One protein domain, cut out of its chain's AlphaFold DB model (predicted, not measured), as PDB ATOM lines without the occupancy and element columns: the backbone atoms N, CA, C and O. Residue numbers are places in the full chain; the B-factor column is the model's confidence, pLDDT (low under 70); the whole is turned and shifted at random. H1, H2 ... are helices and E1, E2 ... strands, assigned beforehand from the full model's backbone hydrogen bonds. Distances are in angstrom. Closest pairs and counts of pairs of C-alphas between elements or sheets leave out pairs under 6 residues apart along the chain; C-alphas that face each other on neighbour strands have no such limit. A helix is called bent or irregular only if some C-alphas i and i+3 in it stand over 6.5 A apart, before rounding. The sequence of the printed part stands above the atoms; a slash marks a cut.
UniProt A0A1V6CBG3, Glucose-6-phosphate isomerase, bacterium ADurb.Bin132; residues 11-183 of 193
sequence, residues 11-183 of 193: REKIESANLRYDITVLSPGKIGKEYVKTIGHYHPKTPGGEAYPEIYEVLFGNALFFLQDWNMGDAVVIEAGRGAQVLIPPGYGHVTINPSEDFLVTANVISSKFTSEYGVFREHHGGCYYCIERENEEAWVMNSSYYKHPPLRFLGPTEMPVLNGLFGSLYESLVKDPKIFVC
ATOM      1  N   ARG A  11      11.814 -43.763   6.329       97.12
ATOM      2  CA  ARG A  11      11.758 -42.335   6.639       97.12
ATOM      3  C   ARG A  11      13.085 -41.774   7.147       97.12
ATOM      4  O   ARG A  11      13.581 -40.801   6.589       97.12
ATOM      5  N   GLU A  12      13.680 -42.400   8.162       97.56
ATOM      6  CA  GLU A  12      14.944 -41.937   8.753       97.56
ATOM      7  C   GLU A  12      16.084 -41.943   7.723       97.56
ATOM      8  O   GLU A  12      16.894 -41.015   7.666       97.56
ATOM      9  N   LYS A  13      16.119 -42.956   6.849       97.44
ATOM     10  CA  LYS A  13      17.127 -43.076   5.791       97.44
ATOM     11  C   LYS A  13      17.004 -41.954   4.756       97.44
ATOM     12  O   LYS A  13      18.018 -41.402   4.336       97.44
ATOM     13  N   ILE A  14      15.780 -41.605   4.362       97.75
ATOM     14  CA  ILE A  14      15.513 -40.520   3.404       97.75
ATOM     15  C   ILE A  14      15.820 -39.152   4.035       97.75
ATOM     16  O   ILE A  14      16.533 -38.339   3.444       97.75
ATOM     17  N   GLU A  15      15.330 -38.912   5.254       97.12
ATOM     18  CA  GLU A  15      15.498 -37.635   5.956       97.12
ATOM     19  C   GLU A  15      16.971 -37.361   6.297       97.12
ATOM     20  O   GLU A  15      17.460 -36.256   6.054       97.12
ATOM     21  N   SER A  16      17.718 -38.366   6.771       97.19
ATOM     22  CA  SER A  16      19.159 -38.236   7.057       97.19
ATOM     23  C   SER A  16      20.002 -37.975   5.804       97.19
ATOM     24  O   SER A  16      21.050 -37.329   5.883       97.19
ATOM     25  N   ALA A  17      19.522 -38.389   4.626       97.38
ATOM     26  CA  ALA A  17      20.119 -38.042   3.340       97.38
ATOM     27  C   ALA A  17      19.761 -36.620   2.864       97.38
ATOM     28  O   ALA A  17      20.263 -36.181   1.830       97.38
ATOM     29  N   ASN A  18      18.943 -35.868   3.610       98.00
ATOM     30  CA  ASN A  18      18.390 -34.567   3.216       98.00
ATOM     31  C   ASN A  18      17.627 -34.615   1.882       98.00
ATOM     32  O   ASN A  18      17.696 -33.687   1.073       98.00
ATOM     33  N   LEU A  19      16.932 -35.720   1.635       98.00
ATOM     34  CA  LEU A  19      16.092 -35.898   0.460       98.00
ATOM     35  C   LEU A  19      14.627 -35.889   0.873       98.00
ATOM     36  O   LEU A  19      14.273 -36.113   2.032       98.00
ATOM     37  N   ARG A  20      13.764 -35.617  -0.096       97.81
ATOM     38  CA  ARG A  20      12.318 -35.671   0.057       97.81
ATOM     39  C   ARG A  20      11.726 -36.346  -1.171       97.81
ATOM     40  O   ARG A  20      12.125 -36.025  -2.285       97.81
ATOM     41  N   TYR A  21      10.791 -37.263  -0.944       98.50
ATOM     42  CA  TYR A  21       9.976 -37.874  -1.986       98.50
ATOM     43  C   TYR A  21       8.563 -37.296  -1.900       98.50
ATOM     44  O   TYR A  21       7.914 -37.405  -0.858       98.50
ATOM     45  N   ASP A  22       8.098 -36.648  -2.960       98.50
ATOM     46  CA  ASP A  22       6.763 -36.055  -3.027       98.50
ATOM     47  C   ASP A  22       5.918 -36.775  -4.086       98.50
ATOM     48  O   ASP A  22       6.446 -37.369  -5.022       98.50
ATOM     49  N   ILE A  23       4.592 -36.713  -3.935       98.69
ATOM     50  CA  ILE A  23       3.625 -37.191  -4.931       98.69
ATOM     51  C   ILE A  23       2.677 -36.052  -5.295       98.69
ATOM     52  O   ILE A  23       2.092 -35.389  -4.429       98.69
ATOM     53  N   THR A  24       2.452 -35.856  -6.587       98.69
ATOM     54  CA  THR A  24       1.473 -34.907  -7.112       98.69
ATOM     55  C   THR A  24       0.419 -35.642  -7.925       98.69
ATOM     56  O   THR A  24       0.731 -36.501  -8.736       98.69
ATOM     57  N   VAL A  25      -0.844 -35.290  -7.687       98.62
ATOM     58  CA  VAL A  25      -1.995 -35.768  -8.456       98.62
ATOM     59  C   VAL A  25      -2.628 -34.549  -9.111       98.62
ATOM     60  O   VAL A  25      -2.971 -33.592  -8.410       98.62
ATOM     61  N   LEU A  26      -2.749 -34.581 -10.432       98.50
ATOM     62  CA  LEU A  26      -3.420 -33.576 -11.246       98.50
ATOM     63  C   LEU A  26      -4.673 -34.213 -11.848       98.50
ATOM     64  O   LEU A  26      -4.600 -35.264 -12.484       98.50
ATOM     65  N   SER A  27      -5.824 -33.578 -11.637       98.12
ATOM     66  CA  SER A  27      -7.065 -33.976 -12.302       98.12
ATOM     67  C   SER A  27      -6.978 -33.715 -13.809       98.12
ATOM     68  O   SER A  27      -6.245 -32.807 -14.215       98.12
ATOM     69  N   PRO A  28      -7.723 -34.464 -14.637       98.06
ATOM     70  CA  PRO A  28      -7.918 -34.090 -16.031       98.06
ATOM     71  C   PRO A  28      -8.728 -32.802 -16.156       98.06
ATOM     72  O   PRO A  28      -9.448 -32.397 -15.234       98.06
ATOM     73  N   GLY A  29      -8.642 -32.192 -17.332       97.38
ATOM     74  CA  GLY A  29      -9.482 -31.071 -17.729       97.38
ATOM     75  C   GLY A  29      -8.701 -29.806 -18.058       97.38
ATOM     76  O   GLY A  29      -7.475 -29.790 -18.167       97.38
ATOM     77  N   LYS A  30      -9.458 -28.723 -18.241       97.81
ATOM     78  CA  LYS A  30      -8.965 -27.430 -18.717       97.81
ATOM     79  C   LYS A  30      -9.580 -26.282 -17.921       97.81
ATOM     80  O   LYS A  30     -10.720 -26.373 -17.461       97.81
ATOM     81  N   ILE A  31      -8.851 -25.177 -17.808       96.25
ATOM     82  CA  ILE A  31      -9.386 -23.878 -17.381       96.25
ATOM     83  C   ILE A  31      -9.481 -23.001 -18.629       96.25
ATOM     84  O   ILE A  31      -8.479 -22.568 -19.197       96.25
ATOM     85  N   GLY A  32     -10.706 -22.773 -19.107       96.62
ATOM     86  CA  GLY A  32     -10.907 -22.230 -20.448       96.62
ATOM     87  C   GLY A  32     -10.388 -23.220 -21.491       96.62
ATOM     88  O   GLY A  32     -10.939 -24.307 -21.622       96.62
ATOM     89  N   LYS A  33      -9.330 -22.844 -22.216       97.38
ATOM     90  CA  LYS A  33      -8.653 -23.728 -23.183       97.38
ATOM     91  C   LYS A  33      -7.356 -24.328 -22.652       97.38
ATOM     92  O   LYS A  33      -6.803 -25.200 -23.303       97.38
ATOM     93  N   GLU A  34      -6.845 -23.844 -21.524       98.31
ATOM     94  CA  GLU A  34      -5.546 -24.265 -21.008       98.31
ATOM     95  C   GLU A  34      -5.670 -25.556 -20.205       98.31
ATOM     96  O   GLU A  34      -6.541 -25.651 -19.339       98.31
ATOM     97  N   TYR A  35      -4.795 -26.524 -20.467       98.56
ATOM     98  CA  TYR A  35      -4.756 -27.774 -19.714       98.56
ATOM     99  C   TYR A  35      -4.421 -27.540 -18.236       98.56
ATOM    100  O   TYR A  35      -3.653 -26.642 -17.874       98.56
ATOM    101  N   VAL A  36      -5.007 -28.362 -17.361       98.19
ATOM    102  CA  VAL A  36      -4.711 -28.332 -15.925       98.19
ATOM    103  C   VAL A  36      -3.221 -28.591 -15.699       98.19
ATOM    104  O   VAL A  36      -2.625 -29.518 -16.245       98.19
ATOM    105  N   LYS A  37      -2.616 -27.759 -14.853       98.12
ATOM    106  CA  LYS A  37      -1.178 -27.757 -14.595       98.12
ATOM    107  C   LYS A  37      -0.852 -27.341 -13.167       98.12
ATOM    108  O   LYS A  37      -1.695 -26.782 -12.460       98.12
ATOM    109  N   THR A  38       0.383 -27.582 -12.738       98.06
ATOM    110  CA  THR A  38       0.919 -26.987 -11.505       98.06
ATOM    111  C   THR A  38       1.152 -25.477 -11.674       98.06
ATOM    112  O   THR A  38       1.181 -24.954 -12.783       98.06
ATOM    113  N   ILE A  39       1.320 -24.743 -10.566       96.19
ATOM    114  CA  ILE A  39       1.569 -23.284 -10.607       96.19
ATOM    115  C   ILE A  39       2.877 -22.953 -11.347       96.19
ATOM    116  O   ILE A  39       2.966 -21.933 -12.023       96.19
ATOM    117  N   GLY A  40       3.879 -23.819 -11.202       97.38
ATOM    118  CA  GLY A  40       5.248 -23.570 -11.631       97.38
ATOM    119  C   GLY A  40       6.089 -22.835 -10.597       97.38
ATOM    120  O   GLY A  40       5.559 -22.134  -9.731       97.38
ATOM    121  N   HIS A  41       7.399 -23.058 -10.635       98.31
ATOM    122  CA  HIS A  41       8.358 -22.420  -9.733       98.31
ATOM    123  C   HIS A  41       9.800 -22.599 -10.207       98.31
ATOM    124  O   HIS A  41      10.084 -23.465 -11.031       98.31
ATOM    125  N   TYR A  42      10.698 -21.797  -9.630       98.12
ATOM    126  CA  TYR A  42      12.141 -22.017  -9.673       98.12
ATOM    127  C   TYR A  42      12.648 -22.603  -8.355       98.12
ATOM    128  O   TYR A  42      11.981 -22.535  -7.314       98.12
ATOM    129  N   HIS A  43      13.858 -23.156  -8.403       97.25
ATOM    130  CA  HIS A  43      14.623 -23.518  -7.219       97.25
ATOM    131  C   HIS A  43      15.685 -22.456  -6.923       97.25
ATOM    132  O   HIS A  43      16.303 -21.943  -7.861       97.25
ATOM    133  N   PRO A  44      15.922 -22.140  -5.637       96.56
ATOM    134  CA  PRO A  44      16.957 -21.195  -5.259       96.56
ATOM    135  C   PRO A  44      18.347 -21.763  -5.557       96.56
ATOM    136  O   PRO A  44      18.544 -22.979  -5.654       96.56
ATOM    137  N   LYS A  45      19.330 -20.868  -5.641       95.06
ATOM    138  CA  LYS A  45      20.748 -21.229  -5.744       95.06
ATOM    139  C   LYS A  45      21.303 -21.711  -4.404       95.06
ATOM    140  O   LYS A  45      20.954 -21.184  -3.347       95.06
ATOM    141  N   THR A  46      22.204 -22.686  -4.448       92.38
ATOM    142  CA  THR A  46      23.080 -23.022  -3.323       92.38
ATOM    143  C   THR A  46      24.073 -21.878  -3.077       92.38
ATOM    144  O   THR A  46      24.272 -21.027  -3.948       92.38
ATOM    145  N   PRO A  47      24.784 -21.870  -1.934       86.88
ATOM    146  CA  PRO A  47      25.946 -20.998  -1.758       86.88
ATOM    147  C   PRO A  47      27.037 -21.185  -2.832       86.88
ATOM    148  O   PRO A  47      27.834 -20.276  -3.035       86.88
ATOM    149  N   GLY A  48      27.067 -22.341  -3.510       82.62
ATOM    150  CA  GLY A  48      27.952 -22.634  -4.641       82.62
ATOM    151  C   GLY A  48      27.530 -21.973  -5.958       82.62
ATOM    152  O   GLY A  48      28.333 -21.892  -6.880       82.62
ATOM    153  N   GLY A  49      26.310 -21.427  -6.029       89.38
ATOM    154  CA  GLY A  49      25.813 -20.639  -7.159       89.38
ATOM    155  C   GLY A  49      24.910 -21.401  -8.131       89.38
ATOM    156  O   GLY A  49      24.229 -20.754  -8.934       89.38
ATOM    157  N   GLU A  50      24.840 -22.726  -8.021       93.19
ATOM    158  CA  GLU A  50      23.964 -23.576  -8.830       93.19
ATOM    159  C   GLU A  50      22.614 -23.807  -8.145       93.19
ATOM    160  O   GLU A  50      22.531 -23.938  -6.924       93.19
ATOM    161  N   ALA A  51      21.529 -23.832  -8.917       95.69
ATOM    162  CA  ALA A  51      20.194 -24.077  -8.371       95.69
ATOM    163  C   ALA A  51      19.928 -25.566  -8.154       95.69
ATOM    164  O   ALA A  51      20.435 -26.416  -8.879       95.69
ATOM    165  N   TYR A  52      19.117 -25.887  -7.148       96.62
ATOM    166  CA  TYR A  52      18.795 -27.280  -6.849       96.62
ATOM    167  C   TYR A  52      18.081 -27.964  -8.033       96.62
ATOM    168  O   TYR A  52      17.124 -27.396  -8.560       96.62
ATOM    169  N   PRO A  53      18.499 -29.173  -8.448       95.50
ATOM    170  CA  PRO A  53      17.777 -29.961  -9.438       95.50
ATOM    171  C   PRO A  53      16.633 -30.758  -8.796       95.50
ATOM    172  O   PRO A  53      16.462 -30.774  -7.572       95.50
ATOM    173  N   GLU A  54      15.861 -31.442  -9.633       96.06
ATOM    174  CA  GLU A  54      14.779 -32.334  -9.213       96.06
ATOM    175  C   GLU A  54      14.597 -33.466 -10.222       96.06
ATOM    176  O   GLU A  54      14.715 -33.245 -11.422       96.06
ATOM    177  N   ILE A  55      14.306 -34.680  -9.757       95.62
ATOM    178  CA  ILE A  55      13.990 -35.807 -10.644       95.62
ATOM    179  C   ILE A  55      12.535 -36.193 -10.441       95.62
ATOM    180  O   ILE A  55      12.131 -36.467  -9.315       95.62
ATOM    181  N   TYR A  56      11.778 -36.264 -11.530       97.06
ATOM    182  CA  TYR A  56      10.412 -36.764 -11.574       97.06
ATOM    183  C   TYR A  56      10.348 -38.213 -12.059       97.06
ATOM    184  O   TYR A  56      11.203 -38.671 -12.811       97.06
ATOM    185  N   GLU A  57       9.277 -38.899 -11.675       97.19
ATOM    186  CA  GLU A  57       8.783 -40.139 -12.266       97.19
ATOM    187  C   GLU A  57       7.281 -39.995 -12.535       97.19
ATOM    188  O   GLU A  57       6.530 -39.497 -11.690       97.19
ATOM    189  N   VAL A  58       6.815 -40.456 -13.692       98.19
ATOM    190  CA  VAL A  58       5.379 -40.530 -13.992       98.19
ATOM    191  C   VAL A  58       4.833 -41.864 -13.487       98.19
ATOM    192  O   VAL A  58       5.095 -42.918 -14.060       98.19
ATOM    193  N   LEU A  59       4.042 -41.840 -12.416       98.25
ATOM    194  CA  LEU A  59       3.450 -43.045 -11.826       98.25
ATOM    195  C   LEU A  59       2.203 -43.514 -12.591       98.25
ATOM    196  O   LEU A  59       1.938 -44.717 -12.680       98.25
ATOM    197  N   PHE A  60       1.434 -42.572 -13.144       98.56
ATOM    198  CA  PHE A  60       0.221 -42.835 -13.916       98.56
ATOM    199  C   PHE A  60      -0.091 -41.672 -14.868       98.56
ATOM    200  O   PHE A  60       0.117 -40.520 -14.500       98.56
ATOM    201  N   GLY A  61      -0.632 -41.975 -16.052       97.88
ATOM    202  CA  GLY A  61      -0.955 -40.987 -17.087       97.88
ATOM    203  C   GLY A  61       0.244 -40.601 -17.959       97.88
ATOM    204  O   GLY A  61       1.256 -41.307 -17.988       97.88
ATOM    205  N   ASN A  62       0.105 -39.479 -18.670       97.00
ATOM    206  CA  ASN A  62       1.158 -38.853 -19.470       97.00
ATOM    207  C   ASN A  62       1.332 -37.401 -19.010       97.00
ATOM    208  O   ASN A  62       0.346 -36.680 -18.857       97.00
ATOM    209  N   ALA A  63       2.571 -36.992 -18.763       98.31
ATOM    210  CA  ALA A  63       2.937 -35.648 -18.348       98.31
ATOM    211  C   ALA A  63       3.579 -34.881 -19.501       98.31
ATOM    212  O   ALA A  63       4.382 -35.437 -20.252       98.31
ATOM    213  N   LEU A  64       3.327 -33.576 -19.533       98.50
ATOM    214  CA  LEU A  64       4.225 -32.627 -20.184       98.50
ATOM    215  C   LEU A  64       4.929 -31.828 -19.094       98.50
ATOM    216  O   LEU A  64       4.284 -31.151 -18.285       98.50
ATOM    217  N   PHE A  65       6.253 -31.905 -19.072       98.44
ATOM    218  CA  PHE A  65       7.085 -31.041 -18.248       98.44
ATOM    219  C   PHE A  65       7.531 -29.859 -19.100       98.44
ATOM    220  O   PHE A  65       8.356 -30.014 -19.995       98.44
ATOM    221  N   PHE A  66       6.968 -28.686 -18.832       98.62
ATOM    222  CA  PHE A  66       7.410 -27.440 -19.445       98.62
ATOM    223  C   PHE A  66       8.488 -26.804 -18.573       98.62
ATOM    224  O   PHE A  66       8.261 -26.577 -17.385       98.62
ATOM    225  N   LEU A  67       9.644 -26.522 -19.159       98.19
ATOM    226  CA  LEU A  67      10.814 -25.960 -18.507       98.19
ATOM    227  C   LEU A  67      11.212 -24.646 -19.182       98.19
ATOM    228  O   LEU A  67      11.128 -24.510 -20.402       98.19
ATOM    229  N   GLN A  68      11.706 -23.702 -18.389       98.06
ATOM    230  CA  GLN A  68      12.319 -22.462 -18.867       98.06
ATOM    231  C   GLN A  68      13.497 -22.077 -17.970       98.06
ATOM    232  O   GLN A  68      13.417 -22.226 -16.749       98.06
ATOM    233  N   ASP A  69      14.583 -21.573 -18.546       95.81
ATOM    234  CA  ASP A  69      15.711 -21.074 -17.757       95.81
ATOM    235  C   ASP A  69      15.422 -19.669 -17.200       95.81
ATOM    236  O   ASP A  69      14.557 -18.949 -17.690       95.81
ATOM    237  N   TRP A  70      16.169 -19.230 -16.188       91.50
ATOM    238  CA  TRP A  70      15.975 -17.901 -15.584       91.50
ATOM    239  C   TRP A  70      16.118 -16.723 -16.565       91.50
ATOM    240  O   TRP A  70      15.469 -15.690 -16.385       91.50
ATOM    241  N   ASN A  71      16.967 -16.850 -17.589       92.69
ATOM    242  CA  ASN A  71      17.320 -15.741 -18.482       92.69
ATOM    243  C   ASN A  71      16.428 -15.645 -19.726       92.69
ATOM    244  O   ASN A  71      16.682 -14.802 -20.594       92.69
ATOM    245  N   MET A  72      15.411 -16.505 -19.845       95.88
ATOM    246  CA  MET A  72      14.637 -16.672 -21.078       95.88
ATOM    247  C   MET A  72      15.582 -16.891 -22.271       95.88
ATOM    248  O   MET A  72      15.471 -16.239 -23.316       95.88
ATOM    249  N   GLY A  73      16.602 -17.719 -22.081       96.31
ATOM    250  CA  GLY A  73      17.494 -18.239 -23.105       96.31
ATOM    251  C   GLY A  73      16.979 -19.540 -23.717       96.31
ATOM    252  O   GLY A  73      17.201 -19.749 -24.908       96.31
ATOM    253  N   ASP A  74      16.251 -20.353 -22.947       96.69
ATOM    254  CA  ASP A  74      15.778 -21.671 -23.374       96.69
ATOM    255  C   ASP A  74      14.375 -21.997 -22.840       96.69
ATOM    256  O   ASP A  74      13.976 -21.560 -21.756       96.69
ATOM    257  N   ALA A  75      13.619 -22.761 -23.630       98.06
ATOM    258  CA  ALA A  75      12.288 -23.249 -23.288       98.06
ATOM    259  C   ALA A  75      12.087 -24.652 -23.871       98.06
ATOM    260  O   ALA A  75      12.268 -24.876 -25.072       98.06
ATOM    261  N   VAL A  76      11.698 -25.599 -23.020       97.44
ATOM    262  CA  VAL A  76      11.673 -27.025 -23.361       97.44
ATOM    263  C   VAL A  76      10.392 -27.672 -22.871       97.44
ATOM    264  O   VAL A  76       9.935 -27.404 -21.766       97.44
ATOM    265  N   VAL A  77       9.838 -28.560 -23.681       98.12
ATOM    266  CA  VAL A  77       8.774 -29.482 -23.303       98.12
ATOM    267  C   VAL A  77       9.345 -30.887 -23.319       98.12
ATOM    268  O   VAL A  77       9.952 -31.305 -24.306       98.12
ATOM    269  N   ILE A  78       9.145 -31.618 -22.231       97.12
ATOM    270  CA  ILE A  78       9.487 -33.033 -22.142       97.12
ATOM    271  C   ILE A  78       8.187 -33.809 -21.983       97.12
ATOM    272  O   ILE A  78       7.495 -33.659 -20.972       97.12
ATOM    273  N   GLU A  79       7.858 -34.625 -22.978       96.44
ATOM    274  CA  GLU A  79       6.710 -35.528 -22.917       96.44
ATOM    275  C   GLU A  79       7.131 -36.848 -22.273       96.44
ATOM    276  O   GLU A  79       8.101 -37.479 -22.692       96.44
ATOM    277  N   ALA A  80       6.413 -37.273 -21.238       96.38
ATOM    278  CA  ALA A  80       6.784 -38.434 -20.444       96.38
ATOM    279  C   ALA A  80       5.548 -39.251 -20.062       96.38
ATOM    280  O   ALA A  80       4.648 -38.770 -19.376       96.38
ATOM    281  N   GLY A  81       5.520 -40.513 -20.487       96.38
ATOM    282  CA  GLY A  81       4.492 -41.471 -20.088       96.38
ATOM    283  C   GLY A  81       4.846 -42.232 -18.813       96.38
ATOM    284  O   GLY A  81       5.938 -42.096 -18.263       96.38
ATOM    285  N   ARG A  82       3.924 -43.078 -18.350       96.38
ATOM    286  CA  ARG A  82       4.110 -43.924 -17.162       96.38
ATOM    287  C   ARG A  82       5.459 -44.663 -17.148       96.38
ATOM    288  O   ARG A  82       5.816 -45.342 -18.106       96.38
ATOM    289  N   GLY A  83       6.154 -44.587 -16.015       94.44
ATOM    290  CA  GLY A  83       7.470 -45.179 -15.772       94.44
ATOM    291  C   GLY A  83       8.639 -44.337 -16.285       94.44
ATOM    292  O   GLY A  83       9.780 -44.619 -15.928       94.44
ATOM    293  N   ALA A  84       8.384 -43.296 -17.085       94.00
ATOM    294  CA  ALA A  84       9.431 -42.374 -17.491       94.00
ATOM    295  C   ALA A  84       9.910 -41.550 -16.295       94.00
ATOM    296  O   ALA A  84       9.114 -41.085 -15.472       94.00
ATOM    297  N   GLN A  85      11.222 -41.350 -16.245       93.19
ATOM    298  CA  GLN A  85      11.887 -40.481 -15.291       93.19
ATOM    299  C   GLN A  85      12.421 -39.255 -16.035       93.19
ATOM    300  O   GLN A  85      12.814 -39.363 -17.196       93.19
ATOM    301  N   VAL A  86      12.393 -38.089 -15.395       94.06
ATOM    302  CA  VAL A  86      12.765 -36.808 -16.015       94.06
ATOM    303  C   VAL A  86      13.580 -35.986 -15.027       94.06
ATOM    304  O   VAL A  86      13.137 -35.762 -13.905       94.06
ATOM    305  N   LEU A  87      14.756 -35.514 -15.438       93.81
ATOM    306  CA  LEU A  87      15.531 -34.530 -14.687       93.81
ATOM    307  C   LEU A  87      15.047 -33.119 -15.038       93.81
ATOM    308  O   LEU A  87      15.070 -32.715 -16.198       93.81
ATOM    309  N   ILE A  88      14.694 -32.349 -14.013       95.19
ATOM    310  CA  ILE A  88      14.678 -30.893 -14.070       95.19
ATOM    311  C   ILE A  88      16.086 -30.408 -13.702       95.19
ATOM    312  O   ILE A  88      16.511 -30.563 -12.549       95.19
ATOM    313  N   PRO A  89      16.839 -29.868 -14.668       93.19
ATOM    314  CA  PRO A  89      18.218 -29.463 -14.454       93.19
ATOM    315  C   PRO A  89      18.331 -28.205 -13.577       93.19
ATOM    316  O   PRO A  89      17.381 -27.415 -13.481       93.19
ATOM    317  N   PRO A  90      19.510 -27.968 -12.972       94.44
ATOM    318  CA  PRO A  90      19.811 -26.718 -12.284       94.44
ATOM    319  C   PRO A  90      19.484 -25.491 -13.143       94.44
ATOM    320  O   PRO A  90      19.834 -25.410 -14.317       94.44
ATOM    321  N   GLY A  91      18.811 -24.515 -12.539       94.88
ATOM    322  CA  GLY A  91      18.543 -23.209 -13.148       94.88
ATOM    323  C   GLY A  91      17.261 -23.129 -13.975       94.88
ATOM    324  O   GLY A  91      16.889 -22.024 -14.381       94.88
ATOM    325  N   TYR A  92      16.558 -24.248 -14.166       96.81
ATOM    326  CA  TYR A  92      15.275 -24.270 -14.858       96.81
ATOM    327  C   TYR A  92      14.109 -24.206 -13.876       96.81
ATOM    328  O   TYR A  92      14.033 -24.938 -12.889       96.81
ATOM    329  N   GLY A  93      13.174 -23.314 -14.176       98.06
ATOM    330  CA  GLY A  93      11.839 -23.340 -13.612       98.06
ATOM    331  C   GLY A  93      10.987 -24.316 -14.402       98.06
ATOM    332  O   GLY A  93      11.216 -24.505 -15.597       98.06
ATOM    333  N   HIS A  94      10.014 -24.939 -13.750       98.44
ATOM    334  CA  HIS A  94       9.244 -26.002 -14.385       98.44
ATOM    335  C   HIS A  94       7.768 -25.985 -13.995       98.44
ATOM    336  O   HIS A  94       7.395 -25.563 -12.897       98.44
ATOM    337  N   VAL A  95       6.939 -26.485 -14.905       98.38
ATOM    338  CA  VAL A  95       5.505 -26.728 -14.748       98.38
ATOM    339  C   VAL A  95       5.212 -28.154 -15.204       98.38
ATOM    340  O   VAL A  95       5.739 -28.603 -16.217       98.38
ATOM    341  N   THR A  96       4.338 -28.852 -14.484       98.69
ATOM    342  CA  THR A  96       3.818 -30.161 -14.901       98.69
ATOM    343  C   THR A  96       2.385 -29.981 -15.365       98.69
ATOM    344  O   THR A  96       1.559 -29.450 -14.616       98.69
ATOM    345  N   ILE A  97       2.100 -30.408 -16.585       98.75
ATOM    346  CA  ILE A  97       0.813 -30.237 -17.257       98.75
ATOM    347  C   ILE A  97       0.214 -31.626 -17.484       98.75
ATOM    348  O   ILE A  97       0.929 -32.556 -17.866       98.75
ATOM    349  N   ASN A  98      -1.089 -31.758 -17.233       98.62
ATOM    350  CA  ASN A  98      -1.869 -32.933 -17.599       98.62
ATOM    351  C   ASN A  98      -2.634 -32.646 -18.903       98.62
ATOM    352  O   ASN A  98      -3.674 -31.988 -18.841       98.62
ATOM    353  N   PRO A  99      -2.154 -33.117 -20.068       97.12
ATOM    354  CA  PRO A  99      -2.844 -32.921 -21.342       97.12
ATOM    355  C   PRO A  99      -3.998 -33.912 -21.566       97.12
ATOM    356  O   PRO A  99      -4.640 -33.878 -22.610       97.12
ATOM    357  N   SER A 100      -4.229 -34.846 -20.638       96.19
ATOM    358  CA  SER A 100      -5.118 -35.987 -20.852       96.19
ATOM    359  C   SER A 100      -6.493 -35.831 -20.197       96.19
ATOM    360  O   SER A 100      -6.718 -34.981 -19.335       96.19
ATOM    361  N   GLU A 101      -7.411 -36.713 -20.595       95.69
ATOM    362  CA  GLU A 101      -8.766 -36.835 -20.039       95.69
ATOM    363  C   GLU A 101      -8.833 -37.766 -18.807       95.69
ATOM    364  O   GLU A 101      -9.917 -38.034 -18.290       95.69
ATOM    365  N   ASP A 102      -7.687 -38.245 -18.304       97.94
ATOM    366  CA  ASP A 102      -7.582 -39.018 -17.058       97.94
ATOM    367  C   ASP A 102      -6.630 -38.332 -16.057       97.94
ATOM    368  O   ASP A 102      -5.986 -37.319 -16.347       97.94
ATOM    369  N   PHE A 103      -6.555 -38.845 -14.832       98.44
ATOM    370  CA  PHE A 103      -5.626 -38.344 -13.829       98.44
ATOM    371  C   PHE A 103      -4.172 -38.486 -14.283       98.44
ATOM    372  O   PHE A 103      -3.775 -39.470 -14.903       98.44
ATOM    373  N   LEU A 104      -3.353 -37.527 -13.867       98.81
ATOM    374  CA  LEU A 104      -1.902 -37.615 -13.925       98.81
ATOM    375  C   LEU A 104      -1.361 -37.734 -12.502       98.81
ATOM    376  O   LEU A 104      -1.672 -36.909 -11.638       98.81
ATOM    377  N   VAL A 105      -0.538 -38.752 -12.261       98.81
ATOM    378  CA  VAL A 105       0.159 -38.944 -10.987       98.81
ATOM    379  C   VAL A 105       1.654 -38.953 -11.246       98.81
ATOM    380  O   VAL A 105       2.159 -39.804 -11.977       98.81
ATOM    381  N   THR A 106       2.363 -38.031 -10.611       98.69
ATOM    382  CA  THR A 106       3.822 -37.962 -10.649       98.69
ATOM    383  C   THR A 106       4.394 -38.084  -9.249       98.69
ATOM    384  O   THR A 106       3.749 -37.735  -8.257       98.69
ATOM    385  N   ALA A 107       5.617 -38.581  -9.176       98.44
ATOM    386  CA  ALA A 107       6.458 -38.491  -8.003       98.44
ATOM    387  C   ALA A 107       7.719 -37.703  -8.322       98.44
ATOM    388  O   ALA A 107       8.105 -37.604  -9.485       98.44
ATOM    389  N   ASN A 108       8.369 -37.174  -7.294       98.06
ATOM    390  CA  ASN A 108       9.641 -36.486  -7.446       98.06
ATOM    391  C   ASN A 108      10.554 -36.689  -6.239       98.06
ATOM    392  O   ASN A 108      10.085 -36.790  -5.104       98.06
ATOM    393  N   VAL A 109      11.861 -36.728  -6.501       97.69
ATOM    394  CA  VAL A 109      12.925 -36.675  -5.496       97.69
ATOM    395  C   VAL A 109      13.642 -35.344  -5.613       97.69
ATOM    396  O   VAL A 109      14.066 -34.935  -6.692       97.69
ATOM    397  N   ILE A 110      13.779 -34.685  -4.470       97.00
ATOM    398  CA  ILE A 110      14.291 -33.325  -4.353       97.00
ATOM    399  C   ILE A 110      15.061 -33.172  -3.039       97.00
ATOM    400  O   ILE A 110      14.866 -33.954  -2.102       97.00
ATOM    401  N   SER A 111      15.929 -32.167  -2.930       97.62
ATOM    402  CA  SER A 111      16.548 -31.844  -1.641       97.62
ATOM    403  C   SER A 111      15.531 -31.261  -0.663       97.62
ATOM    404  O   SER A 111      14.700 -30.422  -1.014       97.62
ATOM    405  N   SER A 112      15.625 -31.665   0.603       97.31
ATOM    406  CA  SER A 112      14.851 -31.063   1.692       97.31
ATOM    407  C   SER A 112      15.443 -29.739   2.196       97.31
ATOM    408  O   SER A 112      14.834 -29.088   3.043       97.31
ATOM    409  N   LYS A 113      16.605 -29.316   1.679       96.31
ATOM    410  CA  LYS A 113      17.349 -28.129   2.140       96.31
ATOM    411  C   LYS A 113      16.825 -26.801   1.597       96.31
ATOM    412  O   LYS A 113      17.378 -25.758   1.938       96.31
ATOM    413  N   PHE A 114      15.795 -26.816   0.753       95.56
ATOM    414  CA  PHE A 114      15.274 -25.601   0.143       95.56
ATOM    415  C   PHE A 114      13.749 -25.540   0.096       95.56
ATOM    416  O   PHE A 114      13.029 -26.523   0.284       95.56
ATOM    417  N   THR A 115      13.271 -24.336  -0.202       94.75
ATOM    418  CA  THR A 115      11.870 -24.029  -0.478       94.75
ATOM    419  C   THR A 115      11.744 -23.390  -1.854       94.75
ATOM    420  O   THR A 115      12.550 -22.534  -2.205       94.75
ATOM    421  N   SER A 116      10.737 -23.802  -2.618       96.19
ATOM    422  CA  SER A 116      10.492 -23.343  -3.987       96.19
ATOM    423  C   SER A 116      10.202 -21.837  -4.086       96.19
ATOM    424  O   SER A 116       9.473 -21.274  -3.263       96.19
ATOM    425  N   GLU A 117      10.694 -21.204  -5.151       96.94
ATOM    426  CA  GLU A 117      10.505 -19.786  -5.464       96.94
ATOM    427  C   GLU A 117       9.376 -19.606  -6.491       96.94
ATOM    428  O   GLU A 117       9.555 -19.743  -7.701       96.94
ATOM    429  N   TYR A 118       8.175 -19.292  -6.001       96.88
ATOM    430  CA  TYR A 118       6.974 -19.158  -6.838       96.88
ATOM    431  C   TYR A 118       6.783 -17.763  -7.458       96.88
ATOM    432  O   TYR A 118       5.836 -17.572  -8.215       96.88
ATOM    433  N   GLY A 119       7.614 -16.776  -7.100       97.25
ATOM    434  CA  GLY A 119       7.382 -15.356  -7.400       97.25
ATOM    435  C   GLY A 119       7.166 -15.074  -8.887       97.25
ATOM    436  O   GLY A 119       6.091 -14.619  -9.264       97.25
ATOM    437  N   VAL A 120       8.146 -15.442  -9.719       96.06
ATOM    438  CA  VAL A 120       8.131 -15.200 -11.172       96.06
ATOM    439  C   VAL A 120       6.906 -15.837 -11.838       96.06
ATOM    440  O   VAL A 120       6.164 -15.165 -12.546       96.06
ATOM    441  N   PHE A 121       6.636 -17.115 -11.561       97.75
ATOM    442  CA  PHE A 121       5.480 -17.814 -12.136       97.75
ATOM    443  C   PHE A 121       4.142 -17.221 -11.678       97.75
ATOM    444  O   PHE A 121       3.190 -17.177 -12.452       97.75
ATOM    445  N   ARG A 122       4.040 -16.740 -10.431       97.19
ATOM    446  CA  ARG A 122       2.817 -16.078  -9.945       97.19
ATOM    447  C   ARG A 122       2.601 -14.719 -10.599       97.19
ATOM    448  O   ARG A 122       1.470 -14.433 -10.983       97.19
ATOM    449  N   GLU A 123       3.653 -13.912 -10.712       97.12
ATOM    450  CA  GLU A 123       3.613 -12.586 -11.340       97.12
ATOM    451  C   GLU A 123       3.218 -12.676 -12.816       97.12
ATOM    452  O   GLU A 123       2.381 -11.905 -13.279       97.12
ATOM    453  N   HIS A 124       3.749 -13.672 -13.528       97.12
ATOM    454  CA  HIS A 124       3.448 -13.883 -14.940       97.12
ATOM    455  C   HIS A 124       2.279 -14.839 -15.211       97.12
ATOM    456  O   HIS A 124       1.986 -15.131 -16.370       97.12
ATOM    457  N   HIS A 125       1.591 -15.315 -14.170       96.44
ATOM    458  CA  HIS A 125       0.461 -16.250 -14.258       96.44
ATOM    459  C   HIS A 125       0.768 -17.612 -14.915       96.44
ATOM    460  O   HIS A 125      -0.137 -18.303 -15.383       96.44
ATOM    461  N   GLY A 126       2.026 -18.038 -14.913       97.12
ATOM    462  CA  GLY A 126       2.476 -19.293 -15.502       97.12
ATOM    463  C   GLY A 126       3.872 -19.157 -16.087       97.12
ATOM    464  O   GLY A 126       4.609 -18.249 -15.718       97.12
ATOM    465  N   GLY A 127       4.229 -20.081 -16.978       98.00
ATOM    466  CA  GLY A 127       5.477 -20.021 -17.731       98.00
ATOM    467  C   GLY A 127       5.393 -19.106 -18.952       98.00
ATOM    468  O   GLY A 127       4.346 -18.518 -19.236       98.00
ATOM    469  N   CYS A 128       6.489 -18.993 -19.705       98.38
ATOM    470  CA  CYS A 128       6.549 -18.161 -20.908       98.38
ATOM    471  C   CYS A 128       5.704 -18.712 -22.066       98.38
ATOM    472  O   CYS A 128       5.381 -17.965 -22.988       98.38
ATOM    473  N   TYR A 129       5.239 -19.958 -21.969       98.62
ATOM    474  CA  TYR A 129       4.202 -20.514 -22.829       98.62
ATOM    475  C   TYR A 129       3.074 -21.152 -22.013       98.62
ATOM    476  O   TYR A 129       3.287 -21.647 -20.905       98.62
ATOM    477  N   TYR A 130       1.882 -21.174 -22.606       98.50
ATOM    478  CA  TYR A 130       0.735 -21.948 -22.147       98.50
ATOM    479  C   TYR A 130       0.468 -23.101 -23.115       98.50
ATOM    480  O   TYR A 130       0.510 -22.905 -24.332       98.50
ATOM    481  N   CYS A 131       0.147 -24.272 -22.571       98.44
ATOM    482  CA  CYS A 131      -0.319 -25.421 -23.340       98.44
ATOM    483  C   CYS A 131      -1.853 -25.421 -23.346       98.44
ATOM    484  O   CYS A 131      -2.490 -25.521 -22.294       98.44
ATOM    485  N   ILE A 132      -2.446 -25.250 -24.525       98.50
ATOM    486  CA  ILE A 132      -3.891 -25.108 -24.708       98.50
ATOM    487  C   ILE A 132      -4.431 -26.140 -25.691       98.50
ATOM    488  O   ILE A 132      -3.709 -26.650 -26.542       98.50
ATOM    489  N   GLU A 133      -5.734 -26.370 -25.635       97.62
ATOM    490  CA  GLU A 133      -6.460 -27.053 -26.695       97.62
ATOM    491  C   GLU A 133      -6.882 -26.062 -27.789       97.62
ATOM    492  O   GLU A 133      -7.534 -25.035 -27.537       97.62
ATOM    493  N   ARG A 134      -6.554 -26.399 -29.035       96.88
ATOM    494  CA  ARG A 134      -7.034 -25.715 -30.232       96.88
ATOM    495  C   ARG A 134      -7.402 -26.751 -31.283       96.88
ATOM    496  O   ARG A 134      -6.581 -27.570 -31.646       96.88
ATOM    497  N   GLU A 135      -8.636 -26.684 -31.781       94.25
ATOM    498  CA  GLU A 135      -9.119 -27.596 -32.836       94.25
ATOM    499  C   GLU A 135      -9.004 -29.088 -32.445       94.25
ATOM    500  O   GLU A 135      -8.846 -29.950 -33.299       94.25
ATOM    501  N   ASN A 136      -9.175 -29.383 -31.146       91.38
ATOM    502  CA  ASN A 136      -9.014 -30.705 -30.514       91.38
ATOM    503  C   ASN A 136      -7.573 -31.248 -30.506       91.38
ATOM    504  O   ASN A 136      -7.371 -32.439 -30.288       91.38
ATOM    505  N   GLU A 137      -6.585 -30.381 -30.715       93.56
ATOM    506  CA  GLU A 137      -5.167 -30.715 -30.627       93.56
ATOM    507  C   GLU A 137      -4.461 -29.831 -29.595       93.56
ATOM    508  O   GLU A 137      -4.928 -28.747 -29.226       93.56
ATOM    509  N   GLU A 138      -3.319 -30.310 -29.110       95.75
ATOM    510  CA  GLU A 138      -2.410 -29.516 -28.296       95.75
ATOM    511  C   GLU A 138      -1.802 -28.370 -29.115       95.75
ATOM    512  O   GLU A 138      -1.298 -28.562 -30.220       95.75
ATOM    513  N   ALA A 139      -1.795 -27.169 -28.540       97.69
ATOM    514  CA  ALA A 139      -1.108 -26.016 -29.094       97.69
ATOM    515  C   ALA A 139      -0.398 -25.216 -27.999       97.69
ATOM    516  O   ALA A 139      -0.919 -25.015 -26.903       97.69
ATOM    517  N   TRP A 140       0.773 -24.679 -28.337       98.25
ATOM    518  CA  TRP A 140       1.553 -23.822 -27.450       98.25
ATOM    519  C   TRP A 140       1.385 -22.360 -27.842       98.25
ATOM    520  O   TRP A 140       1.622 -21.977 -28.990       98.25
ATOM    521  N   VAL A 141       0.976 -21.532 -26.887       98.06
ATOM    522  CA  VAL A 141       0.783 -20.091 -27.094       98.06
ATOM    523  C   VAL A 141       1.695 -19.296 -26.176       98.06
ATOM    524  O   VAL A 141       1.872 -19.633 -25.009       98.06
ATOM    525  N   MET A 142       2.289 -18.232 -26.711       98.38
ATOM    526  CA  MET A 142       3.170 -17.351 -25.948       98.38
ATOM    527  C   MET A 142       2.385 -16.631 -24.851       98.38
ATOM    528  O   MET A 142       1.326 -16.050 -25.100       98.38
ATOM    529  N   ASN A 143       2.937 -16.622 -23.644       98.19
ATOM    530  CA  ASN A 143       2.422 -15.818 -22.551       98.19
ATOM    531  C   ASN A 143       2.912 -14.374 -22.705       98.19
ATOM    532  O   ASN A 143       4.093 -14.089 -22.497       98.19
ATOM    533  N   SER A 144       2.007 -13.450 -23.034       97.50
ATOM    534  CA  SER A 144       2.329 -12.032 -23.261       97.50
ATOM    535  C   SER A 144       2.831 -11.290 -22.019       97.50
ATOM    536  O   SER A 144       3.267 -10.149 -22.138       97.50
ATOM    537  N   SER A 145       2.752 -11.899 -20.831       97.19
ATOM    538  CA  SER A 145       3.342 -11.340 -19.612       97.19
ATOM    539  C   SER A 145       4.878 -11.394 -19.625       97.19
ATOM    540  O   SER A 145       5.530 -10.610 -18.940       97.19
ATOM    541  N   TYR A 146       5.473 -12.278 -20.432       97.06
ATOM    542  CA  TYR A 146       6.921 -12.347 -20.619       97.06
ATOM    543  C   TYR A 146       7.377 -11.434 -21.762       97.06
ATOM    544  O   TYR A 146       6.736 -11.350 -22.806       97.06
ATOM    545  N   TYR A 147       8.529 -10.786 -21.585       93.25
ATOM    546  CA  TYR A 147       9.113  -9.880 -22.584       93.25
ATOM    547  C   TYR A 147       9.852 -10.609 -23.722       93.25
ATOM    548  O   TYR A 147      10.179  -9.998 -24.739       93.25
ATOM    549  N   LYS A 148      10.171 -11.894 -23.532       96.50
ATOM    550  CA  LYS A 148      10.953 -12.716 -24.457       96.50
ATOM    551  C   LYS A 148      10.470 -14.163 -24.409       96.50
ATOM    552  O   LYS A 148      10.178 -14.683 -23.335       96.50
ATOM    553  N   HIS A 149      10.479 -14.809 -25.572       97.94
ATOM    554  CA  HIS A 149      10.047 -16.191 -25.767       97.94
ATOM    555  C   HIS A 149      11.119 -16.953 -26.551       97.94
ATOM    556  O   HIS A 149      11.247 -16.746 -27.759       97.94
ATOM    557  N   PRO A 150      11.931 -17.801 -25.896       97.50
ATOM    558  CA  PRO A 150      12.828 -18.712 -26.602       97.50
ATOM    559  C   PRO A 150      12.046 -19.628 -27.551       97.50
ATOM    560  O   PRO A 150      10.887 -19.940 -27.256       97.50
ATOM    561  N   PRO A 151      12.644 -20.093 -28.662       97.69
ATOM    562  CA  PRO A 151      12.053 -21.160 -29.462       97.69
ATOM    563  C   PRO A 151      11.770 -22.387 -28.594       97.69
ATOM    564  O   PRO A 151      12.640 -22.824 -27.845       97.69
ATOM    565  N   LEU A 152      10.560 -22.934 -28.702       97.50
ATOM    566  CA  LEU A 152      10.158 -24.094 -27.918       97.50
ATOM    567  C   LEU A 152      10.762 -25.370 -28.511       97.50
ATOM    568  O   LEU A 152      10.587 -25.648 -29.700       97.50
ATOM    569  N   ARG A 153      11.467 -26.142 -27.685       96.00
ATOM    570  CA  ARG A 153      12.039 -27.442 -28.062       96.00
ATOM    571  C   ARG A 153      11.247 -28.572 -27.418       96.00
ATOM    572  O   ARG A 153      10.748 -28.413 -26.312       96.00
ATOM    573  N   PHE A 154      11.184 -29.716 -28.088       95.56
ATOM    574  CA  PHE A 154      10.490 -30.910 -27.607       95.56
ATOM    575  C   PHE A 154      11.493 -32.049 -27.482       95.56
ATOM    576  O   PHE A 154      12.195 -32.335 -28.452       95.56
ATOM    577  N   LEU A 155      11.570 -32.661 -26.301       92.25
ATOM    578  CA  LEU A 155      12.488 -33.759 -25.990       92.25
ATOM    579  C   LEU A 155      11.728 -34.959 -25.408       92.25
ATOM    580  O   LEU A 155      10.655 -34.808 -24.818       92.25
ATOM    581  N   GLY A 156      12.323 -36.145 -25.531       88.38
ATOM    582  CA  GLY A 156      11.888 -37.350 -24.820       88.38
ATOM    583  C   GLY A 156      12.683 -37.598 -23.525       88.38
ATOM    584  O   GLY A 156      13.787 -37.077 -23.358       88.38
ATOM    585  N   PRO A 157      12.187 -38.453 -22.612       82.56
ATOM    586  CA  PRO A 157      12.832 -38.725 -21.322       82.56
ATOM    587  C   PRO A 157      14.146 -39.511 -21.465       82.56
ATOM    588  O   PRO A 157      15.031 -39.423 -20.619       82.56
ATOM    589  N   THR A 158      14.306 -40.272 -22.552       68.75
ATOM    590  CA  THR A 158      15.482 -41.119 -22.819       68.75
ATOM    591  C   THR A 158      16.749 -40.338 -23.162       68.75
ATOM    592  O   THR A 158      17.820 -40.929 -23.265       68.75
ATOM    593  N   GLU A 159      16.654 -39.023 -23.341       65.38
ATOM    594  CA  GLU A 159      17.786 -38.168 -23.713       65.38
ATOM    595  C   GLU A 159      18.605 -37.694 -22.496       65.38
ATOM    596  O   GLU A 159      19.485 -36.853 -22.640       65.38
ATOM    597  N   MET A 160      18.359 -38.248 -21.297       66.44
ATOM    598  CA  MET A 160      18.969 -37.808 -20.034       66.44
ATOM    599  C   MET A 160      19.872 -38.878 -19.385       66.44
ATOM    600  O   MET A 160      19.394 -39.709 -18.607       66.44
ATOM    601  N   PRO A 161      21.203 -38.843 -19.610       59.66
ATOM    602  CA  PRO A 161      22.143 -39.853 -19.106       59.66
ATOM    603  C   PRO A 161      22.183 -40.020 -17.578       59.66
ATOM    604  O   PRO A 161      22.588 -41.076 -17.091       59.66
ATOM    605  N   VAL A 162      21.766 -39.000 -16.816       62.19
ATOM    606  CA  VAL A 162      21.725 -39.021 -15.340       62.19
ATOM    607  C   VAL A 162      20.837 -40.143 -14.786       62.19
ATOM    608  O   VAL A 162      21.048 -40.607 -13.668       62.19
ATOM    609  N   LEU A 163      19.865 -40.608 -15.574       66.75
ATOM    610  CA  LEU A 163      18.876 -41.602 -15.161       66.75
ATOM    611  C   LEU A 163      19.399 -43.044 -15.259       66.75
ATOM    612  O   LEU A 163      18.793 -43.956 -14.706       66.75
ATOM    613  N   ASN A 164      20.561 -43.265 -15.884       67.50
ATOM    614  CA  ASN A 164      21.111 -44.606 -16.132       67.50
ATOM    615  C   ASN A 164      21.493 -45.385 -14.857       67.50
ATOM    616  O   ASN A 164      21.696 -46.596 -14.917       67.50
ATOM    617  N   GLY A 165      21.626 -44.707 -13.712       66.75
ATOM    618  CA  GLY A 165      21.904 -45.333 -12.414       66.75
ATOM    619  C   GLY A 165      20.654 -45.714 -11.613       66.75
ATOM    620  O   GLY A 165      20.777 -46.371 -10.577       66.75
ATOM    621  N   LEU A 166      19.469 -45.295 -12.064       79.50
ATOM    622  CA  LEU A 166      18.205 -45.604 -11.405       79.50
ATOM    623  C   LEU A 166      17.793 -47.043 -11.726       79.50
ATOM    624  O   LEU A 166      18.019 -47.557 -12.820       79.50
ATOM    625  N   PHE A 167      17.199 -47.716 -10.747       78.31
ATOM    626  CA  PHE A 167      16.665 -49.062 -10.914       78.31
ATOM    627  C   PHE A 167      15.209 -49.090 -10.448       78.31
ATOM    628  O   PHE A 167      14.873 -48.546  -9.395       78.31
ATOM    629  N   GLY A 168      14.356 -49.758 -11.224       88.06
ATOM    630  CA  GLY A 168      12.924 -49.800 -10.939       88.06
ATOM    631  C   GLY A 168      12.318 -48.396 -10.875       88.06
ATOM    632  O   GLY A 168      12.638 -47.534 -11.694       88.06
ATOM    633  N   SER A 169      11.458 -48.182  -9.886       93.50
ATOM    634  CA  SER A 169      10.863 -46.878  -9.593       93.50
ATOM    635  C   SER A 169      11.839 -45.924  -8.899       93.50
ATOM    636  O   SER A 169      12.852 -46.313  -8.301       93.50
ATOM    637  N   LEU A 170      11.491 -44.642  -8.913       94.81
ATOM    638  CA  LEU A 170      12.232 -43.593  -8.227       94.81
ATOM    639  C   LEU A 170      12.237 -43.808  -6.706       94.81
ATOM    640  O   LEU A 170      13.255 -43.574  -6.055       94.81
ATOM    641  N   TYR A 171      11.125 -44.302  -6.145       97.06
ATOM    642  CA  TYR A 171      11.037 -44.622  -4.717       97.06
ATOM    643  C   TYR A 171      11.958 -45.786  -4.349       97.06
ATOM    644  O   TYR A 171      12.726 -45.679  -3.395       97.06
ATOM    645  N   GLU A 172      11.928 -46.874  -5.124       95.81
ATOM    646  CA  GLU A 172      12.829 -48.013  -4.919       95.81
ATOM    647  C   GLU A 172      14.285 -47.551  -4.967       95.81
ATOM    648  O   GLU A 172      15.045 -47.825  -4.032       95.81
ATOM    649  N   SER A 173      14.641 -46.773  -5.996       94.69
ATOM    650  CA  SER A 173      15.962 -46.160  -6.146       94.69
ATOM    651  C   SER A 173      16.398 -45.387  -4.910       94.69
ATOM    652  O   SER A 173      17.487 -45.629  -4.376       94.69
ATOM    653  N   LEU A 174      15.520 -44.516  -4.416       95.75
ATOM    654  CA  LEU A 174      15.763 -43.699  -3.235       95.75
ATOM    655  C   LEU A 174      16.011 -44.551  -1.987       95.75
ATOM    656  O   LEU A 174      16.952 -44.278  -1.242       95.75
ATOM    657  N   VAL A 175      15.208 -45.591  -1.749       96.00
ATOM    658  CA  VAL A 175      15.325 -46.390  -0.519       96.00
ATOM    659  C   VAL A 175      16.472 -47.389  -0.555       96.00
ATOM    660  O   VAL A 175      17.024 -47.691   0.504       96.00
ATOM    661  N   LYS A 176      16.897 -47.895  -1.720       94.88
ATOM    662  CA  LYS A 176      18.069 -48.790  -1.791       94.88
ATOM    663  C   LYS A 176      19.354 -48.011  -1.576       94.88
ATOM    664  O   LYS A 176      20.109 -48.361  -0.664       94.88
ATOM    665  N   ASP A 177      19.571 -46.945  -2.344       93.81
ATOM    666  CA  ASP A 177      20.773 -46.121  -2.235       93.81
ATOM    667  C   ASP A 177      20.495 -44.626  -2.487       93.81
ATOM    668  O   ASP A 177      20.607 -44.146  -3.619       93.81
ATOM    669  N   PRO A 178      20.213 -43.850  -1.422       93.94
ATOM    670  CA  PRO A 178      20.020 -42.405  -1.510       93.94
ATOM    671  C   PRO A 178      21.198 -41.655  -2.147       93.94
ATOM    672  O   PRO A 178      21.019 -40.538  -2.632       93.94
ATOM    673  N   LYS A 179      22.408 -42.235  -2.162       91.38
ATOM    674  CA  LYS A 179      23.602 -41.588  -2.729       91.38
ATOM    675  C   LYS A 179      23.518 -41.415  -4.241       91.38
ATOM    676  O   LYS A 179      24.192 -40.534  -4.767       91.38
ATOM    677  N   ILE A 180      22.667 -42.184  -4.925       90.38
ATOM    678  CA  ILE A 180      22.376 -41.985  -6.353       90.38
ATOM    679  C   ILE A 180      21.835 -40.563  -6.595       90.38
ATOM    680  O   ILE A 180      22.124 -39.951  -7.617       90.38
ATOM    681  N   PHE A 181      21.139 -39.990  -5.608       93.00
ATOM    682  CA  PHE A 181      20.552 -38.650  -5.656       93.00
ATOM    683  C   PHE A 181      21.460 -37.566  -5.063       93.00
ATOM    684  O   PHE A 181      20.978 -36.502  -4.675       93.00
ATOM    685  N   VAL A 182      22.776 -37.793  -4.969       92.00
ATOM    686  CA  VAL A 182      23.708 -36.809  -4.389       92.00
ATOM    687  C   VAL A 182      23.630 -35.446  -5.086       92.00
ATOM    688  O   VAL A 182      23.699 -34.419  -4.410       92.00
ATOM    689  N   CYS A 183      23.383 -35.423  -6.401       91.75
ATOM    690  CA  CYS A 183      23.237 -34.188  -7.172       91.75
ATOM    691  C   CYS A 183      22.031 -33.340  -6.741       91.75
ATOM    692  O   CYS A 183      22.066 -32.125  -6.898       91.75
TER     693      CYS A 183
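Overview. This is residues 11 to 183 of the 193 residues of the protein "Glucose-6-phosphate isomerase" of bacterium ADurb.Bin132 (UniProt A0A1V6CBG3). Two four-stranded sheets stand face to face as a sandwich with crossed strands, with short helices H1, H4 and H5 gathered at one end and the hairpin E8 and E9 at the far end. The printed part has 173 residues, in the order H1, E1 to E7, H2, E8 to E10, H3, H4, H5, and its class is mixed, helices and strands. One sheet runs E1, E7, E2, E5, antiparallel throughout; the other runs E6, E3, E4, E10, mixed. The whole is compact, with a radius of gyration of the C-alphas of 15.9 A and spans of 47 by 36 by 25 A.

Along the chain. H1 holds residues 11 to 16, from C-alpha 11 at (11.758, -42.335, 6.639). E1, residues 19 to 26, is 22.9 A long. E2 is residues 54 to 60, E3 62 to 69 with 23.0 A, E4 75 to 81 with 20.1 A, E5 85 to 88, E6 92 to 97 and E7 104 to 111 with 22.9 A. H2 is residues 119 to 123, E8 129 to 134, E9 137 to 142 and E10 152 to 155. H3 is residues 161 to 165, H4 170 to 176 and H5 178 to 183, ending at (23.237, -34.188, -7.172).

Arrangement. In the sandwich, two sheets face to face, the strands of one stand at 42 degrees to those of the other; both sheets are strongly twisted. E1 and E7 are antiparallel, with N 22 and O 108 2.9 A apart; for E7 and E2, N 57 and O 107 are 2.8 A apart, and for E2 and E5, N 56 and O 86 are 2.8 A apart. In the other sheet E6 and E3 have N 66 and O 95 at 2.9 A, the hairpin E3 and E4 has N 65 and O 78 at 2.9 A, and E10 is parallel to E4, with N 153 and O 75 at 3.0 A. The hairpin E8 and E9 has N 132 and O 139 at 2.8 A. E3 and E8 are near each other. H4 stands up from the first sheet over E7, at a height of 9.5 A over the sheet. H5 runs across E7 at 76 degrees on the local plane. H1 and H4 only just touch, with 3 pairs of C-alphas within 8 A, the closest being Ile 14 and Val 175 at 7.1 A. H1 and H3 only graze the first sheet; H2 is apart from E3 and E6. H5 is irregular, with C-alphas 180 and 183 7.9 A apart, and H3 only just, with C-alphas 162 and 165 7.0 A apart. Each O i to N i+4 pair is within hydrogen-bond range in H1, H2 and H4, against 0 of 1 in H3 and 0 of 2 in H5, whose O i to N i+3 pairs are within range in 1 of 2 and 2 of 3.

Size, cuts and confidence. The C-alphas of Glu 12 and Glu 135, the two farthest apart, are 50.1 A apart. The printed part has no cut, and the link E1 to E2, 27 residues, is long. Mean pLDDT of the printed part is 94.6, with residues 158 to 165 under 70.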